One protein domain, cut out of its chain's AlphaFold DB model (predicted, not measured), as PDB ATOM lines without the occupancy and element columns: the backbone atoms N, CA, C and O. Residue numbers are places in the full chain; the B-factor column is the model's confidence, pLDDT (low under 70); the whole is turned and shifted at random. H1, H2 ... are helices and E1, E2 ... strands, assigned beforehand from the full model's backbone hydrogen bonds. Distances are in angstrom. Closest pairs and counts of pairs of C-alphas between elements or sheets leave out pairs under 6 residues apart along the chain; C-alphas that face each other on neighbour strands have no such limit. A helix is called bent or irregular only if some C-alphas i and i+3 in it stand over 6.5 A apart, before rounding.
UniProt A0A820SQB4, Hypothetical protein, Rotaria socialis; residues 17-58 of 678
ATOM      1  N   ILE A  17     106.140 155.795 102.581       89.75
ATOM      2  CA  ILE A  17     106.546 157.028 103.250       89.75
ATOM      3  C   ILE A  17     107.764 156.674 104.101       89.75
ATOM      4  O   ILE A  17     107.711 155.739 104.895       89.75
ATOM      5  N   CYS A  18     108.872 157.388 103.923       87.62
ATOM      6  CA  CYS A  18     110.026 157.227 104.800       87.62
ATOM      7  C   CYS A  18     109.702 157.844 106.161       87.62
ATOM      8  O   CYS A  18     109.465 159.049 106.245       87.62
ATOM      9  N   HIS A  19     109.717 157.039 107.222       85.06
ATOM     10  CA  HIS A  19     109.404 157.505 108.574       85.06
ATOM     11  C   HIS A  19     110.420 158.522 109.117       85.06
ATOM     12  O   HIS A  19     110.039 159.380 109.903       85.06
ATOM     13  N   CYS A  20     111.679 158.487 108.662       81.88
ATOM     14  CA  CYS A  20     112.721 159.411 109.122       81.88
ATOM     15  C   CYS A  20     112.484 160.857 108.666       81.88
ATOM     16  O   CYS A  20     112.777 161.790 109.402       81.88
ATOM     17  N   CYS A  21     111.970 161.056 107.448       87.31
ATOM     18  CA  CYS A  21     111.808 162.393 106.864       87.31
ATOM     19  C   CYS A  21     110.360 162.728 106.477       87.31
ATOM     20  O   CYS A  21     110.110 163.794 105.919       87.31
ATOM     21  N   ASN A  22     109.417 161.811 106.722       90.12
ATOM     22  CA  ASN A  22     107.998 161.894 106.367       90.12
ATOM     23  C   ASN A  22     107.735 162.250 104.887       90.12
ATOM     24  O   ASN A  22     106.771 162.937 104.550       90.12
ATOM     25  N   LYS A  23     108.618 161.803 103.981       91.69
ATOM     26  CA  LYS A  23     108.502 162.037 102.531       91.69
ATOM     27  C   LYS A  23     108.043 160.770 101.818       91.69
ATOM     28  O   LYS A  23     108.390 159.663 102.215       91.69
ATOM     29  N   ASN A  24     107.288 160.942 100.738       92.38
ATOM     30  CA  ASN A  24     106.879 159.868  99.834       92.38
ATOM     31  C   ASN A  24     108.068 159.449  98.960       92.38
ATOM     32  O   ASN A  24     108.504 160.241  98.130       92.38
ATOM     33  N   ILE A  25     108.607 158.240  99.122       92.81
ATOM     34  CA  ILE A  25     109.829 157.808  98.426       92.81
ATOM     35  C   ILE A  25     109.559 156.531  97.611       92.81
ATOM     36  O   ILE A  25     108.792 155.646  98.005       92.81
ATOM     37  N   CYS A  26     110.153 156.434  96.418       93.62
ATOM     38  CA  CYS A  26     110.140 155.189  95.650       93.62
ATOM     39  C   CYS A  26     111.098 154.151  96.277       93.62
ATOM     40  O   CYS A  26     112.010 154.525  97.011       93.62
ATOM     41  N   PRO A  27     110.955 152.848  95.977       89.00
ATOM     42  CA  PRO A  27     111.802 151.814  96.581       89.00
ATOM     43  C   PRO A  27     113.313 152.015  96.372       89.00
ATOM     44  O   PRO A  27     114.086 151.709  97.272       89.00
ATOM     45  N   GLY A  28     113.732 152.549  95.214       90.12
ATOM     46  CA  GLY A  28     115.146 152.813  94.915       90.12
ATOM     47  C   GLY A  28     115.749 153.874  95.836       90.12
ATOM     48  O   GLY A  28     116.706 153.597  96.548       90.12
ATOM     49  N   HIS A  29     115.110 155.042  95.920       91.31
ATOM     50  CA  HIS A  29     115.555 156.114  96.815       91.31
ATOM     51  C   HIS A  29     115.352 155.773  98.300       91.31
ATOM     52  O   HIS A  29     116.081 156.286  99.139       91.31
ATOM     53  N   LEU A  30     114.393 154.905  98.654       88.56
ATOM     54  CA  LEU A  30     114.268 154.410 100.029       88.56
ATOM     55  C   LEU A  30     115.482 153.554 100.406       88.56
ATOM     56  O   LEU A  30     115.998 153.701 101.508       88.56
ATOM     57  N   LYS A  31     115.956 152.703  99.489       89.25
ATOM     58  CA  LYS A  31     117.176 151.920  99.685       89.25
ATOM     59  C   LYS A  31     118.404 152.824  99.810       89.25
ATOM     60  O   LYS A  31     119.121 152.691 100.785       89.25
ATOM     61  N   GLU A  32     118.586 153.788  98.905       90.12
ATOM     62  CA  GLU A  32     119.691 154.762  98.990       90.12
ATOM     63  C   GLU A  32     119.664 155.559 100.298       90.12
ATOM     64  O   GLU A  32     120.702 155.804 100.901       90.12
ATOM     65  N   HIS A  33     118.475 155.933 100.771       84.88
ATOM     66  CA  HIS A  33     118.307 156.630 102.042       84.88
ATOM     67  C   HIS A  33     118.658 155.741 103.247       84.88
ATOM     68  O   HIS A  33     119.301 156.209 104.184       84.88
ATOM     69  N   VAL A  34     118.266 154.462 103.229       85.56
ATOM     70  CA  VAL A  34     118.657 153.479 104.256       85.56
ATOM     71  C   VAL A  34     120.164 153.224 104.219       85.56
ATOM     72  O   VAL A  34     120.798 153.211 105.269       85.56
ATOM     73  N   ASP A  35     120.746 153.089 103.030       88.62
ATOM     74  CA  ASP A  35     122.184 152.902 102.838       88.62
ATOM     75  C   ASP A  35     122.965 154.138 103.323       88.62
ATOM     76  O   ASP A  35     123.980 153.991 104.002       88.62
ATOM     77  N   LEU A  36     122.460 155.354 103.073       88.62
ATOM     78  CA  LEU A  36     123.040 156.603 103.576       88.62
ATOM     79  C   LEU A  36     122.987 156.683 105.107       88.62
ATOM     80  O   LEU A  36     124.004 156.987 105.727       88.62
ATOM     81  N   ILE A  37     121.847 156.370 105.731       83.88
ATOM     82  CA  ILE A  37     121.733 156.328 107.200       83.88
ATOM     83  C   ILE A  37     122.694 155.284 107.779       83.88
ATOM     84  O   ILE A  37     123.459 155.589 108.691       83.88
ATOM     85  N   ASN A  38     122.722 154.074 107.218       86.38
ATOM     86  CA  ASN A  38     123.629 153.016 107.665       86.38
ATOM     87  C   ASN A  38     125.104 153.405 107.480       86.38
ATOM     88  O   ASN A  38     125.935 153.061 108.318       86.38
ATOM     89  N   SER A  39     125.433 154.174 106.438       89.69
ATOM     90  CA  SER A  39     126.792 154.689 106.234       89.69
ATOM     91  C   SER A  39     127.224 155.702 107.301       89.69
ATOM     92  O   SER A  39     128.417 155.817 107.561       89.69
ATOM     93  N   GLN A  40     126.278 156.390 107.956       90.06
ATOM     94  CA  GLN A  40     126.547 157.295 109.084       90.06
ATOM     95  C   GLN A  40     126.626 156.565 110.432       90.06
ATOM     96  O   GLN A  40     127.264 157.064 111.356       90.06
ATOM     97  N   MET A  41     126.032 155.372 110.547       87.88
ATOM     98  CA  MET A  41     126.075 154.577 111.779       87.88
ATOM     99  C   MET A  41     127.475 154.050 112.099       87.88
ATOM    100  O   MET A  41     127.853 154.033 113.267       87.88
ATOM    101  N   ASN A  42     128.251 153.649 111.086       86.62
ATOM    102  CA  ASN A  42     129.605 153.127 111.303       86.62
ATOM    103  C   ASN A  42     130.551 154.189 111.910       86.62
ATOM    104  O   ASN A  42     131.126 153.898 112.955       86.62
ATOM    105  N   PRO A  43     130.649 155.431 111.381       93.19
ATOM    106  CA  PRO A  43     131.425 156.499 112.020       93.19
ATOM    107  C   PRO A  43     131.014 156.799 113.466       93.19
ATOM    108  O   PRO A  43     131.878 157.009 114.309       93.19
ATOM    109  N   LEU A  44     129.709 156.794 113.770       91.38
ATOM    110  CA  LEU A  44     129.226 157.012 115.139       91.38
ATOM    111  C   LEU A  44     129.607 155.854 116.068       91.38
ATOM    112  O   LEU A  44     129.985 156.086 117.211       91.38
ATOM    113  N   ALA A  45     129.528 154.610 115.591       93.19
ATOM    114  CA  ALA A  45     129.984 153.450 116.352       93.19
ATOM    115  C   ALA A  45     131.497 153.512 116.608       93.19
ATOM    116  O   ALA A  45     131.935 153.235 117.723       93.19
ATOM    117  N   ASP A  46     132.285 153.927 115.614       91.88
ATOM    118  CA  ASP A  46     133.729 154.124 115.756       91.88
ATOM    119  C   ASP A  46     134.055 155.243 116.759       91.88
ATOM    120  O   ASP A  46     134.962 155.087 117.580       91.88
ATOM    121  N   GLU A  47     133.295 156.342 116.760       94.75
ATOM    122  CA  GLU A  47     133.423 157.425 117.744       94.75
ATOM    123  C   GLU A  47     133.074 156.944 119.161       94.75
ATOM    124  O   GLU A  47     133.847 157.168 120.093       94.75
ATOM    125  N   ILE A  48     131.972 156.202 119.323       93.56
ATOM    126  CA  ILE A  48     131.573 155.601 120.608       93.56
ATOM    127  C   ILE A  48     132.652 154.639 121.115       93.56
ATOM    128  O   ILE A  48     133.056 154.735 122.272       93.56
ATOM    129  N   ASN A  49     133.162 153.752 120.259       93.25
ATOM    130  CA  ASN A  49     134.228 152.816 120.619       93.25
ATOM    131  C   ASN A  49     135.529 153.552 120.969       93.25
ATOM    132  O   ASN A  49     136.259 153.141 121.866       93.25
ATOM    133  N   THR A  50     135.829 154.657 120.282       96.38
ATOM    134  CA  THR A  50     136.985 155.504 120.602       96.38
ATOM    135  C   THR A  50     136.832 156.141 121.981       96.38
ATOM    136  O   THR A  50     137.780 156.109 122.764       96.38
ATOM    137  N   LEU A  51     135.648 156.663 122.311       93.94
ATOM    138  CA  LEU A  51     135.352 157.222 123.634       93.94
ATOM    139  C   LEU A  51     135.399 156.151 124.734       93.94
ATOM    140  O   LEU A  51     135.961 156.404 125.795       93.94
ATOM    141  N   ASP A  52     134.877 154.949 124.485       94.25
ATOM    142  CA  ASP A  52     134.933 153.829 125.434       94.25
ATOM    143  C   ASP A  52     136.379 153.364 125.690       94.25
ATOM    144  O   ASP A  52     136.805 153.186 126.834       94.25
ATOM    145  N   ASN A  53     137.193 153.286 124.635       93.50
ATOM    146  CA  ASN A  53     138.628 153.025 124.756       93.50
ATOM    147  C   ASN A  53     139.345 154.137 125.538       93.50
ATOM    148  O   ASN A  53     140.196 153.857 126.376       93.50
ATOM    149  N   GLN A  54     138.998 155.407 125.316       93.50
ATOM    150  CA  GLN A  54     139.558 156.513 126.098       93.50
ATOM    151  C   GLN A  54     139.159 156.427 127.575       93.50
ATOM    152  O   GLN A  54     140.009 156.613 128.444       93.50
ATOM    153  N   LEU A  55     137.895 156.113 127.869       91.06
ATOM    154  CA  LEU A  55     137.392 155.970 129.235       91.06
ATOM    155  C   LEU A  55     138.010 154.768 129.960       91.06
ATOM    156  O   LEU A  55     138.332 154.881 131.139       91.06
ATOM    157  N   SER A  56     138.217 153.646 129.275       91.88
ATOM    158  CA  SER A  56     138.859 152.457 129.857       91.88
ATOM    159  C   SER A  56     140.361 152.639 130.095       91.88
ATOM    160  O   SER A  56     140.912 152.034 131.013       91.88
ATOM    161  N   LEU A  57     141.020 153.506 129.319       94.06
ATOM    162  CA  LEU A  57     142.416 153.894 129.535       94.06
ATOM    163  C   LEU A  57     142.594 154.947 130.643       94.06
ATOM    164  O   LEU A  57     143.725 155.171 131.080       94.06
ATOM    165  N   LEU A  58     141.521 155.595 131.119       93.81
ATOM    166  CA  LEU A  58     141.615 156.530 132.241       93.81
ATOM    167  C   LEU A  58     141.954 155.778 133.530       93.81
ATOM    168  O   LEU A  58     141.128 155.083 134.121       93.81
TER     169      LEU A  58
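What this domain is: This is residues 17 to 58 of the 678 residues of the protein "Hypothetical protein" of Rotaria socialis (UniProt A0A820SQB4). One long helix, H1, makes the length of a rod, and a small folded-back loop, residues 17 to 25, sits at the end where the helix begins. In that loop residues 17 to 18 pair with residues 23 to 24 of the short strand E1, antiparallel, while at the far end residues 38 to 58 stick out free. The printed part has 42 residues, with one named strand and then one named helix along the chain, and its class is mostly helix. The whole is extended, with a radius of gyration of the C-alphas of 15.6 A and spans of 48 by 16 by 6 A.

Where its parts are: The printed part begins at Ile 17, with its C-alpha at (106.546, 157.028, 103.250). E1 is residues 23 to 25, 6.0 A from first to last C-alpha, and starts at C-alpha 23, (108.502, 162.037, 102.531). H1 is residues 27 to 57, 45.0 A from first to last C-alpha, and ends at C-alpha 57, (142.416, 153.894, 129.535). H1 is neither bent nor irregular, but only just: C-alphas 39 and 42 are 6.0 A apart.

How they stand to each other: E1 pairs with no named strand. E1 and H1 meet only through their link, a tight one of 1 residue, Cys 26. Residues 38 to 58, of which 38 to 57 belong to H1, stand free. Along H1, 25 of 27 O i to N i+4 pairs are within hydrogen-bond range.

The domain as a whole: The C-alphas of Cys 26 and Leu 58, the two farthest apart, are 48.3 A from each other. The first and last printed C-alphas, of Ile 17 and Leu 58, are 45.5 A apart. The printed part has no cut and no long link. The mean pLDDT of the printed part is 90.4, and no printed residue is under 70.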